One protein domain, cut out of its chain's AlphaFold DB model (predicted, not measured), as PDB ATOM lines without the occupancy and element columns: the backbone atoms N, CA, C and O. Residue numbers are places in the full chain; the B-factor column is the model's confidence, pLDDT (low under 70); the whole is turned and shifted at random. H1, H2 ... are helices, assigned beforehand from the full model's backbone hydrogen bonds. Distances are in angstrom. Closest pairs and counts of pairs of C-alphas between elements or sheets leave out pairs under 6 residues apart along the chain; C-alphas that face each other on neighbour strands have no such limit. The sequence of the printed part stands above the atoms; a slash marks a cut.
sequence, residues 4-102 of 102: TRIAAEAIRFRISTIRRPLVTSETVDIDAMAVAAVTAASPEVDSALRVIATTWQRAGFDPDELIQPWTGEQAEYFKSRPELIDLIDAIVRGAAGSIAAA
ATOM      1  N   THR A   4     221.504 203.012 200.811       94.25
ATOM      2  CA  THR A   4     221.747 204.266 200.092       94.25
ATOM      3  C   THR A   4     220.798 205.356 200.564       94.25
ATOM      4  O   THR A   4     221.224 206.477 200.812       94.25
ATOM      5  N   ARG A   5     219.518 205.037 200.776       95.31
ATOM      6  CA  ARG A   5     218.568 206.036 201.264       95.31
ATOM      7  C   ARG A   5     218.809 206.422 202.724       95.31
ATOM      8  O   ARG A   5     218.733 207.600 203.043       95.31
ATOM      9  N   ILE A   6     219.173 205.469 203.582       94.88
ATOM     10  CA  ILE A   6     219.569 205.752 204.975       94.88
ATOM     11  C   ILE A   6     220.813 206.650 205.002       94.88
ATOM     12  O   ILE A   6     220.848 207.627 205.743       94.88
ATOM     13  N   ALA A   7     221.814 206.355 204.167       95.19
ATOM     14  CA  ALA A   7     223.009 207.180 204.030       95.19
ATOM     15  C   ALA A   7     222.660 208.603 203.567       95.19
ATOM     16  O   ALA A   7     223.167 209.565 204.138       95.19
ATOM     17  N   ALA A   8     221.758 208.746 202.591       96.00
ATOM     18  CA  ALA A   8     221.303 210.048 202.106       96.00
ATOM     19  C   ALA A   8     220.652 210.884 203.217       96.00
ATOM     20  O   ALA A   8     220.995 212.056 203.380       96.00
ATOM     21  N   GLU A   9     219.761 210.295 204.019       96.25
ATOM     22  CA  GLU A   9     219.127 211.019 205.127       96.25
ATOM     23  C   GLU A   9     220.106 211.332 206.262       96.25
ATOM     24  O   GLU A   9     220.077 212.441 206.794       96.25
ATOM     25  N   ALA A  10     221.042 210.430 206.570       95.31
ATOM     26  CA  ALA A  10     222.101 210.680 207.545       95.31
ATOM     27  C   ALA A  10     223.010 211.849 207.116       95.31
ATOM     28  O   ALA A  10     223.287 212.755 207.906       95.31
ATOM     29  N   ILE A  11     223.429 211.879 205.845       94.19
ATOM     30  CA  ILE A  11     224.224 212.971 205.262       94.19
ATOM     31  C   ILE A  11     223.420 214.278 205.278       94.19
ATOM     32  O   ILE A  11     223.933 215.314 205.710       94.19
ATOM     33  N   ARG A  12     222.145 214.242 204.868       93.31
ATOM     34  CA  ARG A  12     221.250 215.409 204.886       93.31
ATOM     35  C   ARG A  12     221.099 215.977 206.290       93.31
ATOM     36  O   ARG A  12     221.268 217.183 206.488       93.31
ATOM     37  N   PHE A  13     220.815 215.110 207.258       93.56
ATOM     38  CA  PHE A  13     220.745 215.462 208.667       93.56
ATOM     39  C   PHE A  13     222.052 216.122 209.100       93.56
ATOM     40  O   PHE A  13     222.030 217.238 209.626       93.56
ATOM     41  N   ARG A  14     223.206 215.523 208.791       92.19
ATOM     42  CA  ARG A  14     224.489 216.073 209.223       92.19
ATOM     43  C   ARG A  14     224.765 217.457 208.655       92.19
ATOM     44  O   ARG A  14     225.065 218.368 209.425       92.19
ATOM     45  N   ILE A  15     224.567 217.652 207.354       88.31
ATOM     46  CA  ILE A  15     224.710 218.961 206.700       88.31
ATOM     47  C   ILE A  15     223.792 219.998 207.356       88.31
ATOM     48  O   ILE A  15     224.213 221.130 207.599       88.31
ATOM     49  N   SER A  16     222.552 219.622 207.692       86.12
ATOM     50  CA  SER A  16     221.606 220.523 208.362       86.12
ATOM     51  C   SER A  16     222.059 220.937 209.770       86.12
ATOM     52  O   SER A  16     221.822 222.075 210.171       86.12
ATOM     53  N   THR A  17     222.767 220.058 210.492       83.12
ATOM     54  CA  THR A  17     223.256 220.322 211.861       83.12
ATOM     55  C   THR A  17     224.559 221.119 211.914       83.12
ATOM     56  O   THR A  17     224.825 221.776 212.916       83.12
ATOM     57  N   ILE A  18     225.366 221.102 210.847       77.19
ATOM     58  CA  ILE A  18     226.654 221.816 210.778       77.19
ATOM     59  C   ILE A  18     226.482 223.308 210.422       77.19
ATOM     60  O   ILE A  18     227.411 224.088 210.632       77.19
ATOM     61  N   ARG A  19     225.321 223.754 209.913       56.47
ATOM     62  CA  ARG A  19     225.157 225.116 209.359       56.47
ATOM     63  C   ARG A  19     225.406 226.260 210.367       56.47
ATOM     64  O   ARG A  19     224.486 226.813 210.959       56.47
ATOM     65  N   ARG A  20     226.660 226.721 210.417       46.12
ATOM     66  CA  ARG A  20     227.066 228.131 210.233       46.12
ATOM     67  C   ARG A  20     227.392 228.353 208.735       46.12
ATOM     68  O   ARG A  20     227.594 227.371 208.026       46.12
ATOM     69  N   PRO A  21     227.390 229.593 208.207       50.47
ATOM     70  CA  PRO A  21     227.002 229.928 206.824       50.47
ATOM     71  C   PRO A  21     228.065 229.647 205.737       50.47
ATOM     72  O   PRO A  21     228.224 230.442 204.819       50.47
ATOM     73  N   LEU A  22     228.810 228.542 205.821       49.00
ATOM     74  CA  LEU A  22     229.889 228.219 204.874       49.00
ATOM     75  C   LEU A  22     229.530 227.145 203.839       49.00
ATOM     76  O   LEU A  22     230.293 226.948 202.902       49.00
ATOM     77  N   VAL A  23     228.378 226.475 203.965       47.62
ATOM     78  CA  VAL A  23     227.922 225.480 202.981       47.62
ATOM     79  C   VAL A  23     226.427 225.665 202.742       47.62
ATOM     80  O   VAL A  23     225.579 225.212 203.515       47.62
ATOM     81  N   THR A  24     226.082 226.400 201.691       49.69
ATOM     82  CA  THR A  24     224.715 226.435 201.174       49.69
ATOM     83  C   THR A  24     224.401 225.066 200.580       49.69
ATOM     84  O   THR A  24     225.156 224.538 199.775       49.69
ATOM     85  N   SER A  25     223.270 224.486 200.977       51.38
ATOM     86  CA  SER A  25     222.763 223.177 200.521       51.38
ATOM     87  C   SER A  25     222.658 223.000 199.006       51.38
ATOM     88  O   SER A  25     222.380 221.893 198.563       51.38
ATOM     89  N   GLU A  26     222.839 224.063 198.230       55.19
ATOM     90  CA  GLU A  26     222.835 224.047 196.769       55.19
ATOM     91  C   GLU A  26     224.122 223.473 196.161       55.19
ATOM     92  O   GLU A  26     224.131 223.162 194.977       55.19
ATOM     93  N   THR A  27     225.202 223.297 196.932       65.31
ATOM     94  CA  THR A  27     226.489 222.822 196.387       65.31
ATOM     95  C   THR A  27     226.786 221.348 196.653       65.31
ATOM     96  O   THR A  27     227.831 220.865 196.227       65.31
ATOM     97  N   VAL A  28     225.926 220.634 197.386       76.50
ATOM     98  CA  VAL A  28     226.185 219.246 197.793       76.50
ATOM     99  C   VAL A  28     225.129 218.315 197.211       76.50
ATOM    100  O   VAL A  28     223.971 218.345 197.626       76.50
ATOM    101  N   ASP A  29     225.551 217.456 196.283       89.19
ATOM    102  CA  ASP A  29     224.731 216.360 195.765       89.19
ATOM    103  C   ASP A  29     224.706 215.202 196.779       89.19
ATOM    104  O   ASP A  29     225.605 214.360 196.843       89.19
ATOM    105  N   ILE A  30     223.673 215.205 197.623       90.94
ATOM    106  CA  ILE A  30     223.484 214.221 198.697       90.94
ATOM    107  C   ILE A  30     223.300 212.809 198.133       90.94
ATOM    108  O   ILE A  30     223.803 211.853 198.726       90.94
ATOM    109  N   ASP A  31     222.593 212.669 197.012       92.38
ATOM    110  CA  ASP A  31     222.307 211.357 196.435       92.38
ATOM    111  C   ASP A  31     223.594 210.747 195.862       92.38
ATOM    112  O   ASP A  31     223.894 209.581 196.136       92.38
ATOM    113  N   ALA A  32     224.423 211.546 195.179       90.50
ATOM    114  CA  ALA A  32     225.741 211.108 194.723       90.50
ATOM    115  C   ALA A  32     226.664 210.717 195.891       90.50
ATOM    116  O   ALA A  32     227.316 209.671 195.840       90.50
ATOM    117  N   MET A  33     226.689 211.500 196.974       92.19
ATOM    118  CA  MET A  33     227.470 211.165 198.172       92.19
ATOM    119  C   MET A  33     227.004 209.865 198.832       92.19
ATOM    120  O   MET A  33     227.829 209.056 199.257       92.19
ATOM    121  N   ALA A  34     225.693 209.649 198.921       92.88
ATOM    122  CA  ALA A  34     225.128 208.445 199.510       92.88
ATOM    123  C   ALA A  34     225.458 207.195 198.687       92.88
ATOM    124  O   ALA A  34     225.813 206.159 199.252       92.88
ATOM    125  N   VAL A  35     225.381 207.299 197.356       94.06
ATOM    126  CA  VAL A  35     225.830 206.235 196.449       94.06
ATOM    127  C   VAL A  35     227.315 205.968 196.663       94.06
ATOM    128  O   VAL A  35     227.677 204.830 196.937       94.06
ATOM    129  N   ALA A  36     228.160 207.001 196.639       90.44
ATOM    130  CA  ALA A  36     229.601 206.859 196.824       90.44
ATOM    131  C   ALA A  36     229.960 206.180 198.161       90.44
ATOM    132  O   ALA A  36     230.746 205.235 198.182       90.44
ATOM    133  N   ALA A  37     229.328 206.587 199.269       90.25
ATOM    134  CA  ALA A  37     229.556 205.987 200.584       90.25
ATOM    135  C   ALA A  37     229.230 204.486 200.620       90.25
ATOM    136  O   ALA A  37     229.997 203.704 201.178       90.25
ATOM    137  N   VAL A  38     228.101 204.082 200.031       90.81
ATOM    138  CA  VAL A  38     227.656 202.680 200.040       90.81
ATOM    139  C   VAL A  38     228.440 201.838 199.033       90.81
ATOM    140  O   VAL A  38     228.830 200.715 199.344       90.81
ATOM    141  N   THR A  39     228.716 202.365 197.838       88.94
ATOM    142  CA  THR A  39     229.460 201.656 196.785       88.94
ATOM    143  C   THR A  39     230.919 201.416 197.162       88.94
ATOM    144  O   THR A  39     231.479 200.397 196.766       88.94
ATOM    145  N   ALA A  40     231.518 202.288 197.978       82.38
ATOM    146  CA  ALA A  40     232.857 202.073 198.521       82.38
ATOM    147  C   ALA A  40     232.970 200.809 199.399       82.38
ATOM    148  O   ALA A  40     234.087 200.385 199.691       82.38
ATOM    149  N   ALA A  41     231.842 200.216 199.824       79.06
ATOM    150  CA  ALA A  41     231.770 198.973 200.598       79.06
ATOM    151  C   ALA A  41     232.698 198.962 201.830       79.06
ATOM    152  O   ALA A  41     233.266 197.934 202.206       79.06
ATOM    153  N   SER A  42     232.879 200.130 202.457       88.88
ATOM    154  CA  SER A  42     233.699 200.261 203.656       88.88
ATOM    155  C   SER A  42     233.023 199.537 204.829       88.88
ATOM    156  O   SER A  42     231.873 199.862 205.149       88.88
ATOM    157  N   PRO A  43     233.725 198.632 205.541       90.94
ATOM    158  CA  PRO A  43     233.183 197.983 206.734       90.94
ATOM    159  C   PRO A  43     232.732 198.980 207.811       90.94
ATOM    160  O   PRO A  43     231.794 198.704 208.559       90.94
ATOM    161  N   GLU A  44     233.383 200.145 207.885       92.69
ATOM    162  CA  GLU A  44     233.023 201.222 208.809       92.69
ATOM    163  C   GLU A  44     231.662 201.836 208.446       92.69
ATOM    164  O   GLU A  44     230.808 201.984 209.320       92.69
ATOM    165  N   VAL A  45     231.422 202.109 207.157       93.25
ATOM    166  CA  VAL A  45     230.146 202.654 206.657       93.25
ATOM    167  C   VAL A  45     229.014 201.646 206.858       93.25
ATOM    168  O   VAL A  45     227.956 202.000 207.380       93.25
ATOM    169  N   ASP A  46     229.244 200.375 206.530       93.50
ATOM    170  CA  ASP A  46     228.254 199.313 206.729       93.50
ATOM    171  C   ASP A  46     227.903 199.109 208.208       93.50
ATOM    172  O   ASP A  46     226.739 198.891 208.567       93.50
ATOM    173  N   SER A  47     228.905 199.182 209.089       94.88
ATOM    174  CA  SER A  47     228.696 199.116 210.534       94.88
ATOM    175  C   SER A  47     227.880 200.313 211.027       94.88
ATOM    176  O   SER A  47     226.882 200.123 211.725       94.88
ATOM    177  N   ALA A  48     228.235 201.528 210.598       95.88
ATOM    178  CA  ALA A  48     227.518 202.748 210.953       95.88
ATOM    179  C   ALA A  48     226.043 202.690 210.537       95.88
ATOM    180  O   ALA A  48     225.165 202.926 211.366       95.88
ATOM    181  N   LEU A  49     225.749 202.281 209.299       95.38
ATOM    182  CA  LEU A  49     224.375 202.140 208.804       95.38
ATOM    183  C   LEU A  49     223.558 201.136 209.628       95.38
ATOM    184  O   LEU A  49     222.404 201.404 209.972       95.38
ATOM    185  N   ARG A  50     224.158 199.997 209.997       95.38
ATOM    186  CA  ARG A  50     223.500 198.988 210.839       95.38
ATOM    187  C   ARG A  50     223.214 199.516 212.242       95.38
ATOM    188  O   ARG A  50     222.125 199.277 212.767       95.38
ATOM    189  N   VAL A  51     224.169 200.216 212.854       96.88
ATOM    190  CA  VAL A  51     223.996 200.794 214.193       96.88
ATOM    191  C   VAL A  51     222.934 201.889 214.171       96.88
ATOM    192  O   VAL A  51     222.054 201.866 215.024       96.88
ATOM    193  N   ILE A  52     222.939 202.776 213.173       96.38
ATOM    194  CA  ILE A  52     221.907 203.808 212.998       96.38
ATOM    195  C   ILE A  52     220.519 203.170 212.907       96.38
ATOM    196  O   ILE A  52     219.637 203.525 213.686       96.38
ATOM    197  N   ALA A  53     220.333 202.180 212.028       96.00
ATOM    198  CA  ALA A  53     219.044 201.508 211.864       96.00
ATOM    199  C   ALA A  53     218.593 200.776 213.140       96.00
ATOM    200  O   ALA A  53     217.422 200.825 213.517       96.00
ATOM    201  N   THR A  54     219.528 200.132 213.841       96.44
ATOM    202  CA  THR A  54     219.241 199.433 215.102       96.44
ATOM    203  C   THR A  54     218.846 200.416 216.202       96.44
ATOM    204  O   THR A  54     217.902 200.170 216.949       96.44
ATOM    205  N   THR A  55     219.559 201.535 216.314       96.88
ATOM    206  CA  THR A  55     219.276 202.577 217.302       96.88
ATOM    207  C   THR A  55     217.942 203.259 217.025       96.88
ATOM    208  O   THR A  55     217.178 203.467 217.961       96.88
ATOM    209  N   TRP A  56     217.620 203.520 215.755       97.06
ATOM    210  CA  TRP A  56     216.326 204.059 215.334       97.06
ATOM    211  C   TRP A  56     215.162 203.191 215.826       97.06
ATOM    212  O   TRP A  56     214.266 203.672 216.516       97.06
ATOM    213  N   GLN A  57     215.230 201.881 215.568       95.94
ATOM    214  CA  GLN A  57     214.211 200.929 216.019       95.94
ATOM    215  C   GLN A  57     214.142 200.829 217.547       95.94
ATOM    216  O   GLN A  57     213.058 200.764 218.120       95.94
ATOM    217  N   ARG A  58     215.291 200.843 218.235       96.50
ATOM    218  CA  ARG A  58     215.348 200.812 219.708       96.50
ATOM    219  C   ARG A  58     214.790 202.073 220.356       96.50
ATOM    220  O   ARG A  58     214.307 201.997 221.482       96.50
ATOM    221  N   ALA A  59     214.868 203.208 219.669       96.06
ATOM    222  CA  ALA A  59     214.244 204.453 220.094       96.06
ATOM    223  C   ALA A  59     212.716 204.444 219.901       96.06
ATOM    224  O   ALA A  59     212.048 205.344 220.394       96.06
ATOM    225  N   GLY A  60     212.159 203.422 219.236       97.50
ATOM    226  CA  GLY A  60     210.724 203.295 218.982       97.50
ATOM    227  C   GLY A  60     210.225 204.109 217.789       97.50
ATOM    228  O   GLY A  60     209.017 204.215 217.604       97.50
ATOM    229  N   PHE A  61     211.131 204.670 216.984       96.75
ATOM    230  CA  PHE A  61     210.773 205.409 215.777       96.75
ATOM    231  C   PHE A  61     210.314 204.466 214.662       96.75
ATOM    232  O   PHE A  61     210.777 203.324 214.564       96.75
ATOM    233  N   ASP A  62     209.435 204.966 213.795       95.25
ATOM    234  CA  ASP A  62     208.920 204.207 212.658       95.25
ATOM    235  C   ASP A  62     210.072 203.859 211.689       95.25
ATOM    236  O   ASP A  62     210.778 204.763 211.225       95.25
ATOM    237  N   PRO A  63     210.311 202.571 211.370       92.50
ATOM    238  CA  PRO A  63     211.327 202.168 210.401       92.50
ATOM    239  C   PRO A  63     211.193 202.833 209.025       92.50
ATOM    240  O   PRO A  63     212.211 203.018 208.353       92.50
ATOM    241  N   ASP A  64     209.980 203.200 208.608       92.38
ATOM    242  CA  ASP A  64     209.738 203.838 207.312       92.38
ATOM    243  C   ASP A  64     210.145 205.322 207.310       92.38
ATOM    244  O   ASP A  64     210.490 205.875 206.262       92.38
ATOM    245  N   GLU A  65     210.218 205.962 208.480       95.12
ATOM    246  CA  GLU A  65     210.721 207.333 208.629       95.12
ATOM    247  C   GLU A  65     212.251 207.418 208.534       95.12
ATOM    248  O   GLU A  65     212.788 208.482 208.229       95.12
ATOM    249  N   LEU A  66     212.974 206.306 208.719       95.44
ATOM    250  CA  LEU A  66     214.441 206.283 208.641       95.44
ATOM    251  C   LEU A  66     214.964 206.702 207.253       95.44
ATOM    252  O   LEU A  66     216.088 207.189 207.128       95.44
ATOM    253  N   ILE A  67     214.149 206.510 206.212       95.06
ATOM    254  CA  ILE A  67     214.444 206.865 204.815       95.06
ATOM    255  C   ILE A  67     213.809 208.196 204.369       95.06
ATOM    256  O   ILE A  67     213.864 208.543 203.182       95.06
ATOM    257  N   GLN A  68     213.215 208.926 205.313       94.69
ATOM    258  CA  GLN A  68     212.653 210.265 205.151       94.69
ATOM    259  C   GLN A  68     213.536 211.303 205.865       94.69
ATOM    260  O   GLN A  68     214.370 210.929 206.687       94.69
ATOM    261  N   PRO A  69     213.370 212.610 205.591       94.38
ATOM    262  CA  PRO A  69     214.098 213.646 206.317       94.38
ATOM    263  C   PRO A  69     213.905 213.553 207.833       94.38
ATOM    264  O   PRO A  69     212.789 213.681 208.338       94.38
ATOM    265  N   TRP A  70     215.005 213.385 208.569       94.38
ATOM    266  CA  TRP A  70     214.972 213.331 210.031       94.38
ATOM    267  C   TRP A  70     214.697 214.726 210.592       94.38
ATOM    268  O   TRP A  70     215.490 215.657 210.420       94.38
ATOM    269  N   THR A  71     213.562 214.881 211.264       91.44
ATOM    270  CA  THR A  71     213.105 216.148 211.851       91.44
ATOM    271  C   THR A  71     212.668 215.916 213.299       91.44
ATOM    272  O   THR A  71     212.916 214.839 213.828       91.44
ATOM    273  N   GLY A  72     212.118 216.928 213.977       93.44
ATOM    274  CA  GLY A  72     211.469 216.766 215.285       93.44
ATOM    275  C   GLY A  72     212.254 215.945 216.319       93.44
ATOM    276  O   GLY A  72     213.438 216.186 216.558       93.44
ATOM    277  N   GLU A  73     211.568 214.985 216.938       95.06
ATOM    278  CA  GLU A  73     212.106 214.133 218.003       95.06
ATOM    279  C   GLU A  73     213.269 213.254 217.525       95.06
ATOM    280  O   GLU A  73     214.252 213.107 218.251       95.06
ATOM    281  N   GLN A  74     213.213 212.734 216.295       95.25
ATOM    282  CA  GLN A  74     214.284 211.909 215.739       95.25
ATOM    283  C   GLN A  74     215.575 212.727 215.619       95.25
ATOM    284  O   GLN A  74     216.650 212.293 216.040       95.25
ATOM    285  N   ALA A  75     215.470 213.953 215.106       94.31
ATOM    286  CA  ALA A  75     216.612 214.847 214.985       94.31
ATOM    287  C   ALA A  75     217.212 215.200 216.355       94.31
ATOM    288  O   ALA A  75     218.432 215.158 216.512       94.31
ATOM    289  N   GLU A  76     216.384 215.521 217.353       95.12
ATOM    290  CA  GLU A  76     216.862 215.833 218.706       95.12
ATOM    291  C   GLU A  76     217.492 214.616 219.397       95.12
ATOM    292  O   GLU A  76     218.555 214.738 220.008       95.12
ATOM    293  N   TYR A  77     216.915 213.424 219.221       96.00
ATOM    294  CA  TYR A  77     217.461 212.174 219.744       96.00
ATOM    295  C   TYR A  77     218.879 211.897 219.228       96.00
ATOM    296  O   TYR A  77     219.756 211.488 219.994       96.00
ATOM    297  N   PHE A  78     219.115 212.108 217.931       95.19
ATOM    298  CA  PHE A  78     220.432 211.904 217.327       95.19
ATOM    299  C   PHE A  78     221.414 213.019 217.701       95.19
ATOM    300  O   PHE A  78     222.570 212.733 218.004       95.19
ATOM    301  N   LYS A  79     220.967 214.282 217.752       93.31
ATOM    302  CA  LYS A  79     221.806 215.412 218.193       93.31
ATOM    303  C   LYS A  79     222.286 215.263 219.632       93.31
ATOM    304  O   LYS A  79     223.401 215.672 219.940       93.31
ATOM    305  N   SER A  80     221.465 214.694 220.515       94.94
ATOM    306  CA  SER A  80     221.811 214.544 221.930       94.94
ATOM    307  C   SER A  80     222.835 213.433 222.204       94.94
ATOM    308  O   SER A  80     223.162 213.199 223.365       94.94
ATOM    309  N   ARG A  81     223.295 212.710 221.174       95.94
ATOM    310  CA  ARG A  81     224.144 211.513 221.279       95.94
ATOM    311  C   ARG A  81     225.378 211.643 220.383       95.94
ATOM    312  O   ARG A  81     225.302 211.317 219.196       95.94
ATOM    313  N   PRO A  82     226.510 212.129 220.923       94.56
ATOM    314  CA  PRO A  82     227.736 212.344 220.156       94.56
ATOM    315  C   PRO A  82     228.205 211.104 219.387       94.56
ATOM    316  O   PRO A  82     228.603 211.213 218.234       94.56
ATOM    317  N   GLU A  83     228.054 209.917 219.969       95.62
ATOM    318  CA  GLU A  83     228.429 208.654 219.344       95.62
ATOM    319  C   GLU A  83     227.644 208.365 218.056       95.62
ATOM    320  O   GLU A  83     228.176 207.758 217.131       95.62
ATOM    321  N   LEU A  84     226.390 208.819 217.956       96.06
ATOM    322  CA  LEU A  84     225.605 208.677 216.728       96.06
ATOM    323  C   LEU A  84     226.038 209.696 215.675       96.06
ATOM    324  O   LEU A  84     226.032 209.381 214.487       96.06
ATOM    325  N   ILE A  85     226.453 210.890 216.101       95.62
ATOM    326  CA  ILE A  85     227.036 211.891 215.204       95.62
ATOM    327  C   ILE A  85     228.354 211.382 214.619       95.62
ATOM    328  O   ILE A  85     228.552 211.507 213.414       95.62
ATOM    329  N   ASP A  86     229.200 210.730 215.418       94.56
ATOM    330  CA  ASP A  86     230.469 210.160 214.949       94.56
ATOM    331  C   ASP A  86     230.266 209.084 213.870       94.56
ATOM    332  O   ASP A  86     231.007 209.036 212.882       94.56
ATOM    333  N   LEU A  87     229.229 208.250 214.018       96.19
ATOM    334  CA  LEU A  87     228.845 207.253 213.012       96.19
ATOM    335  C   LEU A  87     228.348 207.907 211.721       96.19
ATOM    336  O   LEU A  87     228.674 207.454 210.626       96.19
ATOM    337  N   ILE A  88     227.579 208.988 211.832       95.38
ATOM    338  CA  ILE A  88     227.122 209.750 210.668       95.38
ATOM    339  C   ILE A  88     228.310 210.442 209.983       95.38
ATOM    340  O   ILE A  88     228.405 210.440 208.756       95.38
ATOM    341  N   ASP A  89     229.264 210.962 210.755       93.44
ATOM    342  CA  ASP A  89     230.492 211.555 210.229       93.44
ATOM    343  C   ASP A  89     231.373 210.507 209.523       93.44
ATOM    344  O   ASP A  89     232.034 210.836 208.538       93.44
ATOM    345  N   ALA A  90     231.345 209.235 209.941       93.12
ATOM    346  CA  ALA A  90     231.997 208.143 209.210       93.12
ATOM    347  C   ALA A  90     231.375 207.914 207.821       93.12
ATOM    348  O   ALA A  90     232.103 207.745 206.843       93.12
ATOM    349  N   ILE A  91     230.044 207.993 207.702       93.56
ATOM    350  CA  ILE A  91     229.337 207.907 206.411       93.56
ATOM    351  C   ILE A  91     229.731 209.081 205.504       93.56
ATOM    352  O   ILE A  91     230.055 208.881 204.333       93.56
ATOM    353  N   VAL A  92     229.768 210.303 206.048       91.56
ATOM    354  CA  VAL A  92     230.180 211.509 205.307       91.56
ATOM    355  C   VAL A  92     231.636 211.409 204.837       91.56
ATOM    356  O   VAL A  92     231.928 211.717 203.680       91.56
ATOM    357  N   ARG A  93     232.555 210.944 205.695       89.19
ATOM    358  CA  ARG A  93     233.962 210.710 205.319       89.19
ATOM    359  C   ARG A  93     234.093 209.634 204.243       89.19
ATOM    360  O   ARG A  93     234.866 209.824 203.309       89.19
ATOM    361  N   GLY A  94     233.327 208.547 204.347       86.31
ATOM    362  CA  GLY A  94     233.284 207.487 203.339       86.31
ATOM    363  C   GLY A  94     232.869 208.010 201.962       86.31
ATOM    364  O   GLY A  94     233.534 207.716 200.971       86.31
ATOM    365  N   ALA A  95     231.839 208.863 201.909       86.44
ATOM    366  CA  ALA A  95     231.427 209.537 200.677       86.44
ATOM    367  C   ALA A  95     232.552 210.404 200.089       86.44
ATOM    368  O   ALA A  95     232.894 210.271 198.917       86.44
ATOM    369  N   ALA A  96     233.147 211.277 200.908       80.75
ATOM    370  CA  ALA A  96     234.187 212.203 200.459       80.75
ATOM    371  C   ALA A  96     235.448 211.474 199.968       80.75
ATOM    372  O   ALA A  96     235.999 211.831 198.928       80.75
ATOM    373  N   GLY A  97     235.881 210.431 200.684       73.94
ATOM    374  CA  GLY A  97     237.018 209.603 200.285       73.94
ATOM    375  C   GLY A  97     236.772 208.864 198.970       73.94
ATOM    376  O   GLY A  97     237.662 208.815 198.125       73.94
ATOM    377  N   SER A  98     235.556 208.350 198.760       72.50
ATOM    378  CA  SER A  98     235.183 207.690 197.506       72.50
ATOM    379  C   SER A  98     235.115 208.659 196.326       72.50
ATOM    380  O   SER A  98     235.506 208.279 195.228       72.50
ATOM    381  N   ILE A  99     234.633 209.889 196.530       70.56
ATOM    382  CA  ILE A  99     234.584 210.917 195.478       70.56
ATOM    383  C   ILE A  99     235.997 211.382 195.108       70.56
ATOM    384  O   ILE A  99     236.279 211.587 193.937       70.56
ATOM    385  N   ALA A 100     236.901 211.521 196.081       62.97
ATOM    386  CA  ALA A 100     238.284 211.928 195.826       62.97
ATOM    387  C   ALA A 100     239.125 210.860 195.095       62.97
ATOM    388  O   ALA A 100     240.172 211.187 194.541       62.97
ATOM    389  N   ALA A 101     238.700 209.594 195.133       57.41
ATOM    390  CA  ALA A 101     239.372 208.473 194.477       57.41
ATOM    391  C   ALA A 101     238.833 208.158 193.065       57.41
ATOM    392  O   ALA A 101     239.400 207.289 192.399       57.41
ATOM    393  N   ALA A 102     237.748 208.818 192.641       58.50
ATOM    394  CA  ALA A 102     237.103 208.665 191.333       58.50
ATOM    395  C   ALA A 102     237.601 209.718 190.332       58.50
ATOM    396  O   ALA A 102     237.719 209.362 189.138       58.50
TER     397      ALA A 102
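What this domain is: This is residues 4 to 102 of the 102 residues of an uncharacterized protein of Acidimicrobiaceae bacterium (UniProt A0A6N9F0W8). Five helices cross one another in a compact cluster on the longest of them, H5: H1 and H2 cross H5 nearly at right angles, H3 slants over it, and the short H4 makes a corner with it near its first residues. H1 is in the middle of the cluster, between H2 and H4, and the start of H1 comes close to H3. The printed part has 99 residues with five named helices, in the order H1, H2, H3, H4, H5, and no named strand; the class is all helix. The whole is compact, with a radius of gyration of the C-alphas of 12.8 A, and spans 39 by 32 by 23 A.

Where its parts are: H5, residues 82 to 100, is 26.5 A long and runs from C-alpha 82 at (227.736, 212.344, 220.156) to C-alpha 100 at (238.284, 211.928, 195.826). H1, residues 4 to 18, is 21.1 A long and begins at C-alpha 4 at (221.747, 204.266, 200.092). H2 is residues 30 to 39, 14.0 A. H3, residues 43 to 58, is 22.2 A long. H4 is residues 72 to 79, 10.8 A.

How they stand to each other: H5 is the hub, touching the four other helices, and the helix packing is mostly crossed. H2 touches residues 91 to 99 of H5 alone, about perpendicular at 86 degrees; their closest C-alphas, of Ala 37 and Ala 95, are 4.0 A apart. H1 touches residues 85 to 92 of H5 alone, closest at the C-alphas of Ala 10 and Ile 88, 6.0 A, and is only just about perpendicular at 70.5 degrees. H3 touches H5, closest at the C-alphas of Ala 48 and Leu 87, 5.1 A; they run opposite ways at a tilt of 37 degrees, only just steep. H4 and H5 only just touch, with 3 pairs of C-alphas within 8 A, and only at the corner, where the C-alphas of Phe 78 and Leu 84 are closest, 6.1 A. H1 and H2 touch at a steep tilt of 53 degrees, opposite ways, closest at the C-alphas of Ala 8 and Ala 34, 4.9 A. H2 and H3 only just touch, with 3 pairs within 8 A, and only at the corner, closest at the C-alphas of Ala 37 and Val 45, 7.0 A. H1 is close to but not clearly touching H3, with the C-alphas of Ala 7 and Leu 49 closest at 7.1 A, and likewise H4, with those of Phe 13 and Ala 75 at 7.6 A. H3 and H4 are near each other, with 5 pairs of C-alphas within 10 A, and H2 and H4 are apart. In H1, H2, H3, H4 and H5 every backbone O i to N i+4 pair is within hydrogen-bond range.

The domain as a whole: The two C-alphas farthest apart, of Gly 60 and Ala 102, are 38.6 A from each other. The printed part has no cut. The links from H1 to H2, 11 residues, and from H3 to H4, 13 residues, are long; those from H2 to H3 and from H4 to H5 are tight. The mean pLDDT of the printed part is 87.5, and residues 19 to 27 and 100 to 102 of the model are under 70.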